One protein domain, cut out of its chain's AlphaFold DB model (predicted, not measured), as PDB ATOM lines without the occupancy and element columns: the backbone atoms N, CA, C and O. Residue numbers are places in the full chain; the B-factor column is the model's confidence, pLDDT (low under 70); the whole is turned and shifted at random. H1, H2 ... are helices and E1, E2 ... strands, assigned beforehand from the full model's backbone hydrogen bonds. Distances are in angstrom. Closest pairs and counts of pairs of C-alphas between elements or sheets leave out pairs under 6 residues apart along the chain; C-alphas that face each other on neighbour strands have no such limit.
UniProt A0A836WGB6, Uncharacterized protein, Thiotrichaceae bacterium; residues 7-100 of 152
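What this domain is: This is residues 7 to 100 of the 152 residues of an uncharacterized protein of Thiotrichaceae bacterium (UniProt A0A836WGB6). A small four-stranded sheet has one long helix, H1, over one of its faces, while its other face is bare of named helices; H1 runs along the strands and on past the sheet, and the link of residues 41 to 53 folds back toward E2. The short helix H2 lies off the sheet, near the beginning of H1. The printed part has 94 residues, with two named helices and four named strands in the order E1, H1, E2, H2, E3, E4; the sheet runs E1, E2, E4, E3 and is mixed, and the class is mixed, helices and strands. The whole is only just loose, close to compact, with a radius of gyration of the C-alphas of 15.0 A, and its outline is elongated, spanning 47 by 29 by 19 A.

How they stand to each other: Begin at E1, residues 7 to 11, an edge strand. Its neighbour is E2, residues 54 to 59, parallel at 12 degrees; look for N 9 and O 56, 2.9 A apart, within hydrogen-bond range. Between them in the chain comes H1, residues 17 to 40, and E1, H1 and E2 form a strand-helix-strand unit, two parallel neighbour strands with a helix between, whose crossover is right-handed. H1 is on the sheet at a height of 8.7 A, over E2 and along the strands, at 21 degrees to E2 on the local plane; their closest C-alphas are those of Leu 27 and Leu 55, 6.4 A. With H1 on one face, helix and sheet make two layers. On the other side of E2 find E4, residues 92 to 96, parallel at 22 degrees, with N 59 and O 95 at 2.8 A. E3, residues 83 to 85, forms a hairpin with E4, antiparallel at 155 degrees, with N 94 and O 84 at 2.8 A. H2, residues 64 to 69, is not on the sheet; it is close to H1 but not clearly touching, at a steep tilt of 48 degrees, the closest C-alphas being Lys 17 and Leu 66, 7.3 A. In H1 and H2 every O i to N i+4 pair is within hydrogen-bond range.

Where its parts are: Find C-alpha 7 at (139.079, 99.853, -12.895), where E1 starts its 13.3 A. H1 goes from C-alpha 17 at (154.037, 90.181, -11.370) over 35.1 A to C-alpha 40. E2 measures 16.0 A, H2 8.3 A and E3 6.7 A. E4 covers 13.3 A and ends at C-alpha 96, (140.326, 83.811, -12.706).

The domain as a whole: The farthest C-alphas, Pro 43 and Asn 65, are 47.7 A apart. The links H1 to E2 and H2 to E3 are long. The printed part has no cut, and no printed residue is under pLDDT 70.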
ATOM      1  N   LEU A   7     138.081 100.028 -11.848       95.00
ATOM      2  CA  LEU A   7     139.079  99.853 -12.895       95.00
ATOM      3  C   LEU A   7     139.089  98.379 -13.307       95.00
ATOM      4  O   LEU A   7     139.236  97.507 -12.454       95.00
ATOM      5  N   LEU A   8     138.914  98.106 -14.598       94.44
ATOM      6  CA  LEU A   8     138.898  96.752 -15.154       94.44
ATOM      7  C   LEU A   8     140.139  96.550 -16.028       94.44
ATOM      8  O   LEU A   8     140.343  97.295 -16.983       94.44
ATOM      9  N   GLU A   9     140.943  95.532 -15.727       96.06
ATOM     10  CA  GLU A   9     142.179  95.215 -16.456       96.06
ATOM     11  C   GLU A   9     142.121  93.759 -16.962       96.06
ATOM     12  O   GLU A   9     142.407  92.828 -16.202       96.06
ATOM     13  N   PRO A  10     141.684  93.527 -18.216       94.12
ATOM     14  CA  PRO A  10     141.532  92.184 -18.768       94.12
ATOM     15  C   PRO A  10     142.839  91.629 -19.362       94.12
ATOM     16  O   PRO A  10     143.542  92.312 -20.104       94.12
ATOM     17  N   PHE A  11     143.107  90.342 -19.135       94.00
ATOM     18  CA  PHE A  11     144.263  89.606 -19.648       94.00
ATOM     19  C   PHE A  11     143.849  88.269 -20.276       94.00
ATOM     20  O   PHE A  11     143.189  87.438 -19.654       94.00
ATOM     21  N   ARG A  12     144.320  88.005 -21.503       87.62
ATOM     22  CA  ARG A  12     144.075  86.735 -22.228       87.62
ATOM     23  C   ARG A  12     144.947  85.561 -21.761       87.62
ATOM     24  O   ARG A  12     144.807  84.444 -22.256       87.62
ATOM     25  N   LYS A  13     145.904  85.833 -20.880       90.75
ATOM     26  CA  LYS A  13     146.812  84.870 -20.254       90.75
ATOM     27  C   LYS A  13     147.040  85.305 -18.810       90.75
ATOM     28  O   LYS A  13     146.633  86.401 -18.426       90.75
ATOM     29  N   GLN A  14     147.692  84.458 -18.022       95.69
ATOM     30  CA  GLN A  14     148.132  84.846 -16.689       95.69
ATOM     31  C   GLN A  14     149.015  86.109 -16.777       95.69
ATOM     32  O   GLN A  14     150.017  86.058 -17.496       95.69
ATOM     33  N   PRO A  15     148.695  87.202 -16.058       97.56
ATOM     34  CA  PRO A  15     149.566  88.367 -15.998       97.56
ATOM     35  C   PRO A  15     150.840  88.060 -15.204       97.56
ATOM     36  O   PRO A  15     150.851  87.279 -14.249       97.56
ATOM     37  N   SER A  16     151.932  88.705 -15.579       98.19
ATOM     38  CA  SER A  16     153.167  88.730 -14.810       98.19
ATOM     39  C   SER A  16     153.014  89.554 -13.528       98.19
ATOM     40  O   SER A  16     152.126  90.396 -13.376       98.19
ATOM     41  N   LYS A  17     153.957  89.372 -12.598       98.38
ATOM     42  CA  LYS A  17     154.037  90.181 -11.370       98.38
ATOM     43  C   LYS A  17     154.199  91.677 -11.675       98.38
ATOM     44  O   LYS A  17     153.729  92.513 -10.910       98.38
ATOM     45  N   VAL A  18     154.882  92.016 -12.771       98.44
ATOM     46  CA  VAL A  18     155.087  93.406 -13.199       98.44
ATOM     47  C   VAL A  18     153.783  93.997 -13.725       98.44
ATOM     48  O   VAL A  18     153.419  95.091 -13.305       98.44
ATOM     49  N   GLU A  19     153.042  93.265 -14.556       98.56
ATOM     50  CA  GLU A  19     151.740  93.715 -15.069       98.56
ATOM     51  C   GLU A  19     150.734  93.951 -13.935       98.56
ATOM     52  O   GLU A  19     150.095  94.998 -13.903       98.56
ATOM     53  N   ILE A  20     150.663  93.063 -12.933       98.38
ATOM     54  CA  ILE A  20     149.806  93.282 -11.751       98.38
ATOM     55  C   ILE A  20     150.191  94.579 -11.021       98.38
ATOM     56  O   ILE A  20     149.321  95.374 -10.660       98.38
ATOM     57  N   ARG A  21     151.491  94.841 -10.828       98.38
ATOM     58  CA  ARG A  21     151.962  96.098 -10.217       98.38
ATOM     59  C   ARG A  21     151.617  97.321 -11.059       98.38
ATOM     60  O   ARG A  21     151.256  98.347 -10.493       98.38
ATOM     61  N   GLN A  22     151.684  97.218 -12.383       98.56
ATOM     62  CA  GLN A  22     151.261  98.294 -13.280       98.56
ATOM     63  C   GLN A  22     149.757  98.566 -13.161       98.56
ATOM     64  O   GLN A  22     149.364  99.728 -13.107       98.56
ATOM     65  N   CYS A  23     148.916  97.535 -13.042       98.44
ATOM     66  CA  CYS A  23     147.488  97.719 -12.773       98.44
ATOM     67  C   CYS A  23     147.255  98.454 -11.440       98.44
ATOM     68  O   CYS A  23     146.460  99.393 -11.389       98.44
ATOM     69  N   MET A  24     147.988  98.094 -10.381       98.00
ATOM     70  CA  MET A  24     147.914  98.800  -9.091       98.00
ATOM     71  C   MET A  24     148.391 100.256  -9.194       98.00
ATOM     72  O   MET A  24     147.769 101.148  -8.621       98.00
ATOM     73  N   LEU A  25     149.447 100.529  -9.966       98.44
ATOM     74  CA  LEU A  25     149.910 101.897 -10.219       98.44
ATOM     75  C   LEU A  25     148.813 102.746 -10.877       98.44
ATOM     76  O   LEU A  25     148.569 103.870 -10.440       98.44
ATOM     77  N   LYS A  26     148.119 102.206 -11.888       98.12
ATOM     78  CA  LYS A  26     146.982 102.886 -12.531       98.12
ATOM     79  C   LYS A  26     145.850 103.162 -11.537       98.12
ATOM     80  O   LYS A  26     145.295 104.259 -11.544       98.12
ATOM     81  N   LEU A  27     145.535 102.199 -10.664       97.81
ATOM     82  CA  LEU A  27     144.523 102.372  -9.619       97.81
ATOM     83  C   LEU A  27     144.875 103.540  -8.688       97.81
ATOM     84  O   LEU A  27     144.045 104.422  -8.469       97.81
ATOM     85  N   PHE A  28     146.103 103.575  -8.170       97.25
ATOM     86  CA  PHE A  28     146.520 104.621  -7.235       97.25
ATOM     87  C   PHE A  28     146.663 105.992  -7.900       97.25
ATOM     88  O   PHE A  28     146.349 107.008  -7.277       97.25
ATOM     89  N   ALA A  29     147.053 106.042  -9.176       97.81
ATOM     90  CA  ALA A  29     147.017 107.279  -9.951       97.81
ATOM     91  C   ALA A  29     145.581 107.829 -10.057       97.81
ATOM     92  O   ALA A  29     145.355 109.014  -9.798       97.81
ATOM     93  N   LEU A  30     144.606 106.960 -10.347       95.94
ATOM     94  CA  LEU A  30     143.189 107.325 -10.385       95.94
ATOM     95  C   LEU A  30     142.677 107.782  -9.008       95.94
ATOM     96  O   LEU A  30     141.963 108.779  -8.920       95.94
ATOM     97  N   HIS A  31     143.059 107.105  -7.921       95.50
ATOM     98  CA  HIS A  31     142.722 107.545  -6.559       95.50
ATOM     99  C   HIS A  31     143.241 108.957  -6.281       95.50
ATOM    100  O   HIS A  31     142.479 109.810  -5.824       95.50
ATOM    101  N   GLY A  32     144.509 109.226  -6.603       95.19
ATOM    102  CA  GLY A  32     145.115 110.545  -6.426       95.19
ATOM    103  C   GLY A  32     144.391 111.638  -7.213       95.19
ATOM    104  O   GLY A  32     144.165 112.735  -6.696       95.19
ATOM    105  N   GLU A  33     143.962 111.336  -8.440       94.50
ATOM    106  CA  GLU A  33     143.153 112.255  -9.237       94.50
ATOM    107  C   GLU A  33     141.794 112.552  -8.589       94.50
ATOM    108  O   GLU A  33     141.446 113.726  -8.432       94.50
ATOM    109  N   LEU A  34     141.055 111.524  -8.166       93.50
ATOM    110  CA  LEU A  34     139.738 111.682  -7.540       93.50
ATOM    111  C   LEU A  34     139.819 112.487  -6.238       93.50
ATOM    112  O   LEU A  34     139.015 113.392  -6.011       93.50
ATOM    113  N   ILE A  35     140.826 112.212  -5.406       92.75
ATOM    114  CA  ILE A  35     141.079 112.956  -4.166       92.75
ATOM    115  C   ILE A  35     141.380 114.426  -4.478       92.75
ATOM    116  O   ILE A  35     140.833 115.332  -3.843       92.75
ATOM    117  N   ARG A  36     142.217 114.693  -5.487       92.88
ATOM    118  CA  ARG A  36     142.541 116.060  -5.918       92.88
ATOM    119  C   ARG A  36     141.309 116.798  -6.442       92.88
ATOM    120  O   ARG A  36     141.150 117.976  -6.132       92.88
ATOM    121  N   GLN A  37     140.452 116.140  -7.220       91.69
ATOM    122  CA  GLN A  37     139.205 116.727  -7.721       91.69
ATOM    123  C   GLN A  37     138.243 117.055  -6.571       91.69
ATOM    124  O   GLN A  37     137.734 118.173  -6.501       91.69
ATOM    125  N   ALA A  38     138.060 116.133  -5.621       91.19
ATOM    126  CA  ALA A  38     137.219 116.349  -4.446       91.19
ATOM    127  C   ALA A  38     137.707 117.551  -3.613       91.19
ATOM    128  O   ALA A  38     136.921 118.437  -3.272       91.19
ATOM    129  N   ASN A  39     139.022 117.662  -3.407       90.19
ATOM    130  CA  ASN A  39     139.634 118.778  -2.687       90.19
ATOM    131  C   ASN A  39     139.485 120.144  -3.378       90.19
ATOM    132  O   ASN A  39     139.531 121.159  -2.685       90.19
ATOM    133  N   LYS A  40     139.326 120.179  -4.709       92.25
ATOM    134  CA  LYS A  40     139.116 121.409  -5.497       92.25
ATOM    135  C   LYS A  40     137.642 121.822  -5.613       92.25
ATOM    136  O   LYS A  40     137.364 122.924  -6.076       92.25
ATOM    137  N   SER A  41     136.699 120.951  -5.244       88.56
ATOM    138  CA  SER A  41     135.265 121.260  -5.316       88.56
ATOM    139  C   SER A  41     134.856 122.344  -4.308       88.56
ATOM    140  O   SER A  41     135.477 122.486  -3.257       88.56
ATOM    141  N   THR A  42     133.816 123.124  -4.630       82.69
ATOM    142  CA  THR A  42     133.226 124.127  -3.726       82.69
ATOM    143  C   THR A  42     131.734 123.818  -3.539       82.69
ATOM    144  O   THR A  42     131.008 123.822  -4.534       82.69
ATOM    145  N   PRO A  43     131.258 123.520  -2.313       82.44
ATOM    146  CA  PRO A  43     132.038 123.376  -1.081       82.44
ATOM    147  C   PRO A  43     132.990 122.173  -1.146       82.44
ATOM    148  O   PRO A  43     132.728 121.209  -1.866       82.44
ATOM    149  N   LYS A  44     134.086 122.229  -0.380       81.19
ATOM    150  CA  LYS A  44     135.094 121.165  -0.342       81.19
ATOM    151  C   LYS A  44     134.464 119.859   0.133       81.19
ATOM    152  O   LYS A  44     133.966 119.778   1.254       81.19
ATOM    153  N   LYS A  45     134.516 118.827  -0.706       84.06
ATOM    154  CA  LYS A  45     134.062 117.478  -0.355       84.06
ATOM    155  C   LYS A  45     135.262 116.610   0.005       84.06
ATOM    156  O   LYS A  45     136.218 116.524  -0.758       84.06
ATOM    157  N   SER A  46     135.200 115.950   1.161       82.62
ATOM    158  CA  SER A  46     136.111 114.846   1.473       82.62
ATOM    159  C   SER A  46     135.621 113.582   0.770       82.62
ATOM    160  O   SER A  46     134.421 113.299   0.765       82.62
ATOM    161  N   LEU A  47     136.537 112.829   0.163       87.12
ATOM    162  CA  LEU A  47     136.210 111.562  -0.478       87.12
ATOM    163  C   LEU A  47     136.374 110.433   0.543       87.12
ATOM    164  O   LEU A  47     137.476 110.179   1.019       87.12
ATOM    165  N   SER A  48     135.278 109.757   0.888       88.88
ATOM    166  CA  SER A  48     135.343 108.599   1.784       88.88
ATOM    167  C   SER A  48     136.092 107.435   1.129       88.88
ATOM    168  O   SER A  48     135.952 107.223  -0.077       88.88
ATOM    169  N   GLU A  49     136.752 106.600   1.930       87.62
ATOM    170  CA  GLU A  49     137.404 105.360   1.481       87.62
ATOM    171  C   GLU A  49     136.463 104.472   0.642       87.62
ATOM    172  O   GLU A  49     136.827 103.902  -0.382       87.62
ATOM    173  N   ASN A  50     135.183 104.418   1.014       87.94
ATOM    174  CA  ASN A  50     134.166 103.637   0.311       87.94
ATOM    175  C   ASN A  50     133.777 104.181  -1.071       87.94
ATOM    176  O   ASN A  50     133.091 103.465  -1.809       87.94
ATOM    177  N   ALA A  51     134.173 105.411  -1.400       89.06
ATOM    178  CA  ALA A  51     133.950 106.040  -2.699       89.06
ATOM    179  C   ALA A  51     135.124 105.819  -3.668       89.06
ATOM    180  O   ALA A  51     134.965 106.058  -4.864       89.06
ATOM    181  N   LEU A  52     136.276 105.339  -3.182       92.94
ATOM    182  CA  LEU A  52     137.408 105.011  -4.042       92.94
ATOM    183  C   LEU A  52     137.131 103.742  -4.865       92.94
ATOM    184  O   LEU A  52     136.570 102.764  -4.342       92.94
ATOM    185  N   PRO A  53     137.532 103.734  -6.148       94.81
ATOM    186  CA  PRO A  53     137.316 102.601  -7.029       94.81
ATOM    187  C   PRO A  53     138.122 101.381  -6.586       94.81
ATOM    188  O   PRO A  53     139.182 101.506  -5.969       94.81
ATOM    189  N   ASN A  54     137.615 100.203  -6.944       95.50
ATOM    190  CA  ASN A  54     138.350  98.942  -6.850       95.50
ATOM    191  C   ASN A  54     138.949  98.579  -8.212       95.50
ATOM    192  O   ASN A  54     138.331  98.846  -9.247       95.50
ATOM    193  N   LEU A  55     140.108  97.926  -8.199       97.56
ATOM    194  CA  LEU A  55     140.706  97.278  -9.362       97.56
ATOM    195  C   LEU A  55     140.241  95.821  -9.457       97.56
ATOM    196  O   LEU A  55     140.348  95.060  -8.496       97.56
ATOM    197  N   TRP A  56     139.804  95.423 -10.647       96.94
ATOM    198  CA  TRP A  56     139.503  94.043 -11.001       96.94
ATOM    199  C   TRP A  56     140.399  93.619 -12.160       96.94
ATOM    200  O   TRP A  56     140.216  94.047 -13.302       96.94
ATOM    201  N   ILE A  57     141.379  92.772 -11.858       97.56
ATOM    202  CA  ILE A  57     142.226  92.126 -12.858       97.56
ATOM    203  C   ILE A  57     141.506  90.858 -13.300       97.56
ATOM    204  O   ILE A  57     141.335  89.942 -12.502       97.56
ATOM    205  N   ILE A  58     141.074  90.797 -14.555       95.81
ATOM    206  CA  ILE A  58     140.327  89.652 -15.089       95.81
ATOM    207  C   ILE A  58     141.276  88.862 -15.976       95.81
ATOM    208  O   ILE A  58     141.679  89.347 -17.026       95.81
ATOM    209  N   THR A  59     141.643  87.652 -15.576       95.56
ATOM    210  CA  THR A  59     142.558  86.799 -16.335       95.56
ATOM    211  C   THR A  59     141.913  85.470 -16.683       95.56
ATOM    212  O   THR A  59     141.074  84.953 -15.951       95.56
ATOM    213  N   THR A  60     142.330  84.880 -17.801       93.75
ATOM    214  CA  THR A  60     141.871  83.542 -18.185       93.75
ATOM    215  C   THR A  60     142.264  82.465 -17.185       93.75
ATOM    216  O   THR A  60     141.558  81.477 -17.118       93.75
ATOM    217  N   SER A  61     143.415  82.612 -16.516       94.38
ATOM    218  CA  SER A  61     144.019  81.583 -15.658       94.38
ATOM    219  C   SER A  61     145.048  82.218 -14.718       94.38
ATOM    220  O   SER A  61     145.791  83.097 -15.161       94.38
ATOM    221  N   ALA A  62     145.186  81.722 -13.489       96.50
ATOM    222  CA  ALA A  62     146.249  82.119 -12.566       96.50
ATOM    223  C   ALA A  62     146.777  80.914 -11.778       96.50
ATOM    224  O   ALA A  62     146.011  80.077 -11.319       96.50
ATOM    225  N   SER A  63     148.097  80.838 -11.633       97.19
ATOM    226  CA  SER A  63     148.791  79.820 -10.847       97.19
ATOM    227  C   SER A  63     148.801  80.176  -9.367       97.19
ATOM    228  O   SER A  63     148.900  81.352  -9.002       97.19
ATOM    229  N   ASP A  64     148.837  79.150  -8.521       97.00
ATOM    230  CA  ASP A  64     148.961  79.312  -7.071       97.00
ATOM    231  C   ASP A  64     150.209  80.113  -6.695       97.00
ATOM    232  O   ASP A  64     150.161  80.952  -5.804       97.00
ATOM    233  N   ASN A  65     151.316  79.935  -7.424       98.00
ATOM    234  CA  ASN A  65     152.538  80.715  -7.215       98.00
ATOM    235  C   ASN A  65     152.315  82.220  -7.397       98.00
ATOM    236  O   ASN A  65     152.874  83.020  -6.646       98.00
ATOM    237  N   LEU A  66     151.521  82.623  -8.392       98.25
ATOM    238  CA  LEU A  66     151.202  84.029  -8.608       98.25
ATOM    239  C   LEU A  66     150.246  84.550  -7.531       98.25
ATOM    240  O   LEU A  66     150.492  85.619  -6.976       98.25
ATOM    241  N   LEU A  67     149.188  83.795  -7.229       97.94
ATOM    242  CA  LEU A  67     148.187  84.174  -6.229       97.94
ATOM    243  C   LEU A  67     148.818  84.301  -4.835       97.94
ATOM    244  O   LEU A  67     148.638  85.318  -4.170       97.94
ATOM    245  N   ASN A  68     149.645  83.331  -4.437       97.75
ATOM    246  CA  ASN A  68     150.380  83.351  -3.172       97.75
ATOM    247  C   ASN A  68     151.384  84.506  -3.102       97.75
ATOM    248  O   ASN A  68     151.509  85.121  -2.050       97.75
ATOM    249  N   PHE A  69     152.064  84.842  -4.206       98.06
ATOM    250  CA  PHE A  69     153.028  85.949  -4.227       98.06
ATOM    251  C   PHE A  69     152.397  87.307  -3.879       98.06
ATOM    252  O   PHE A  69     153.069  88.156  -3.302       98.06
ATOM    253  N   PHE A  70     151.128  87.519  -4.234       97.56
ATOM    254  CA  PHE A  70     150.377  88.734  -3.893       97.56
ATOM    255  C   PHE A  70     149.468  88.566  -2.673       97.56
ATOM    256  O   PHE A  70     148.673  89.461  -2.391       97.56
ATOM    257  N   GLU A  71     149.549  87.423  -1.987       97.19
ATOM    258  CA  GLU A  71     148.616  87.036  -0.926       97.19
ATOM    259  C   GLU A  71     147.146  87.218  -1.343       97.19
ATOM    260  O   GLU A  71     146.297  87.634  -0.557       97.19
ATOM    261  N   ALA A  72     146.835  86.921  -2.606       97.25
ATOM    262  CA  ALA A  72     145.483  87.002  -3.128       97.25
ATOM    263  C   ALA A  72     144.690  85.788  -2.621       97.25
ATOM    264  O   ALA A  72     144.992  84.644  -2.970       97.25
ATOM    265  N   ARG A  73     143.694  86.022  -1.761       95.94
ATOM    266  CA  ARG A  73     142.940  84.969  -1.061       95.94
ATOM    267  C   ARG A  73     141.466  84.974  -1.441       95.94
ATOM    268  O   ARG A  73     140.867  86.030  -1.645       95.94
ATOM    269  N   LEU A  74     140.868  83.787  -1.475       93.75
ATOM    270  CA  LEU A  74     139.415  83.643  -1.543       93.75
ATOM    271  C   LEU A  74     138.775  84.203  -0.266       93.75
ATOM    272  O   LEU A  74     139.331  84.086   0.826       93.75
ATOM    273  N   LYS A  75     137.579  84.773  -0.405       87.62
ATOM    274  CA  LYS A  75     136.744  85.210   0.721       87.62
ATOM    275  C   LYS A  75     135.457  84.394   0.762       87.62
ATOM    276  O   LYS A  75     134.380  84.904   0.468       87.62
ATOM    277  N   LEU A  76     135.580  83.116   1.102       79.62
ATOM    278  CA  LEU A  76     134.434  82.222   1.263       79.62
ATOM    279  C   LEU A  76     133.727  82.484   2.610       79.62
ATOM    280  O   LEU A  76     134.400  82.818   3.586       79.62
ATOM    281  N   PRO A  77     132.390  82.349   2.692       81.12
ATOM    282  CA  PRO A  77     131.457  82.010   1.609       81.12
ATOM    283  C   PRO A  77     130.973  83.232   0.804       81.12
ATOM    284  O   PRO A  77     130.155  83.091  -0.095       81.12
ATOM    285  N   GLN A  78     131.434  84.439   1.142       81.62
ATOM    286  CA  GLN A  78     130.938  85.700   0.572       81.62
ATOM    287  C   GLN A  78     131.185  85.819  -0.938       81.62
ATOM    288  O   GLN A  78     130.427  86.492  -1.632       81.62
ATOM    289  N   TRP A  79     132.251  85.191  -1.430       83.25
ATOM    290  CA  TRP A  79     132.640  85.165  -2.832       83.25
ATOM    291  C   TRP A  79     132.904  83.739  -3.289       83.25
ATOM    292  O   TRP A  79     133.481  82.948  -2.549       83.25
ATOM    293  N   ASN A  80     132.507  83.452  -4.526       83.06
ATOM    294  CA  ASN A  80     132.710  82.156  -5.159       83.06
ATOM    295  C   ASN A  80     134.188  81.900  -5.497       83.06
ATOM    296  O   ASN A  80     135.021  82.813  -5.494       83.06
ATOM    297  N   GLU A  81     134.489  80.648  -5.849       90.44
ATOM    298  CA  GLU A  81     135.759  80.265  -6.470       90.44
ATOM    299  C   GLU A  81     136.090  81.148  -7.683       90.44
ATOM    300  O   GLU A  81     135.207  81.715  -8.335       90.44
ATOM    301  N   GLY A  82     137.386  81.305  -7.955       93.69
ATOM    302  CA  GLY A  82     137.880  82.147  -9.040       93.69
ATOM    303  C   GLY A  82     137.925  83.648  -8.730       93.69
ATOM    304  O   GLY A  82     138.347  84.409  -9.595       93.69
ATOM    305  N   VAL A  83     137.541  84.110  -7.532       95.75
ATOM    306  CA  VAL A  83     137.658  85.529  -7.134       95.75
ATOM    307  C   VAL A  83     138.576  85.693  -5.923       95.75
ATOM    308  O   VAL A  83     138.188  85.454  -4.779       95.75
ATOM    309  N   TYR A  84     139.797  86.161  -6.173       97.19
ATOM    310  CA  TYR A  84     140.849  86.301  -5.169       97.19
ATOM    311  C   TYR A  84     141.067  87.765  -4.812       97.19
ATOM    312  O   TYR A  84     141.376  88.587  -5.671       97.19
ATOM    313  N   PHE A  85     140.957  88.102  -3.536       97.06
ATOM    314  CA  PHE A  85     141.158  89.455  -3.037       97.06
ATOM    315  C   PHE A  85     142.568  89.626  -2.501       97.06
ATOM    316  O   PHE A  85     143.040  88.808  -1.715       97.06
ATOM    317  N   LEU A  86     143.203  90.733  -2.873       96.31
ATOM    318  CA  LEU A  86     144.370  91.225  -2.155       96.31
ATOM    319  C   LEU A  86     143.916  91.855  -0.824       96.31
ATOM    320  O   LEU A  86     142.716  91.987  -0.548       96.31
ATOM    321  N   ASN A  87     144.877  92.274   0.007       93.69
ATOM    322  CA  ASN A  87     144.588  93.036   1.222       93.69
ATOM    323  C   ASN A  87     143.635  94.213   0.922       93.69
ATOM    324  O   ASN A  87     143.770  94.895  -0.096       93.69
ATOM    325  N   GLN A  88     142.679  94.468   1.818       91.50
ATOM    326  CA  GLN A  88     141.644  95.487   1.620       91.50
ATOM    327  C   GLN A  88     142.200  96.896   1.363       91.50
ATOM    328  O   GLN A  88     141.583  97.646   0.610       91.50
ATOM    329  N   GLY A  89     143.378  97.233   1.902       93.12
ATOM    330  CA  GLY A  89     144.044  98.515   1.651       93.12
ATOM    331  C   GLY A  89     144.538  98.687   0.211       93.12
ATOM    332  O   GLY A  89     144.750  99.807  -0.237       93.12
ATOM    333  N   LEU A  90     144.679  97.591  -0.543       95.62
ATOM    334  CA  LEU A  90     145.068  97.613  -1.956       95.62
ATOM    335  C   LEU A  90     143.866  97.695  -2.903       95.62
ATOM    336  O   LEU A  90     144.061  97.876  -4.104       95.62
ATOM    337  N   ARG A  91     142.637  97.532  -2.389       95.06
ATOM    338  CA  ARG A  91     141.378  97.654  -3.151       95.06
ATOM    339  C   ARG A  91     141.387  96.910  -4.493       95.06
ATOM    340  O   ARG A  91     140.917  97.422  -5.507       95.06
ATOM    341  N   SER A  92     141.956  95.709  -4.501       97.06
ATOM    342  CA  SER A  92     142.236  94.955  -5.723       97.06
ATOM    343  C   SER A  92     141.775  93.506  -5.607       97.06
ATOM    344  O   SER A  92     141.918  92.882  -4.553       97.06
ATOM    345  N   ALA A  93     141.259  92.964  -6.707       97.06
ATOM    346  CA  ALA A  93     140.910  91.557  -6.841       97.06
ATOM    347  C   ALA A  93     141.395  90.990  -8.183       97.06
ATOM    348  O   ALA A  93     141.445  91.695  -9.193       97.06
ATOM    349  N   ILE A  94     141.733  89.703  -8.179       97.69
ATOM    350  CA  ILE A  94     142.073  88.902  -9.353       97.69
ATOM    351  C   ILE A  94     140.919  87.930  -9.595       97.69
ATOM    352  O   ILE A  94     140.618  87.083  -8.756       97.69
ATOM    353  N   VAL A  95     140.282  88.062 -10.752       96.56
ATOM    354  CA  VAL A  95     139.233  87.173 -11.244       96.56
ATOM    355  C   VAL A  95     139.858  86.198 -12.231       96.56
ATOM    356  O   VAL A  95     140.426  86.611 -13.242       96.56
ATOM    357  N   VAL A  96     139.743  84.909 -11.941       96.56
ATOM    358  CA  VAL A  96     140.326  83.811 -12.706       96.56
ATOM    359  C   VAL A  96     139.200  83.085 -13.433       96.56
ATOM    360  O   VAL A  96     138.475  82.285 -12.850       96.56
ATOM    361  N   ALA A  97     139.010  83.424 -14.708       93.75
ATOM    362  CA  ALA A  97     137.806  83.067 -15.454       93.75
ATOM    363  C   ALA A  97     137.585  81.550 -15.583       93.75
ATOM    364  O   ALA A  97     136.436  81.114 -15.566       93.75
ATOM    365  N   ASP A  98     138.652  80.753 -15.704       92.25
ATOM    366  CA  ASP A  98     138.565  79.289 -15.811       92.25
ATOM    367  C   ASP A  98     138.249  78.569 -14.491       92.25
ATOM    368  O   ASP A  98     137.916  77.386 -14.525       92.25
ATOM    369  N   GLN A  99     138.266  79.284 -13.364       94.06
ATOM    370  CA  GLN A  99     137.905  78.781 -12.033       94.06
ATOM    371  C   GLN A  99     136.529  79.271 -11.563       94.06
ATOM    372  O   GLN A  99     136.082  78.913 -10.477       94.06
ATOM    373  N   LEU A 100     135.854  80.118 -12.345       94.19
ATOM    374  CA  LEU A 100     134.531  80.610 -11.976       94.19
ATOM    375  C   LEU A 100     133.485  79.491 -12.099       94.19
ATOM    376  O   LEU A 100     133.467  78.792 -13.118       94.19
TER     377      LEU A 100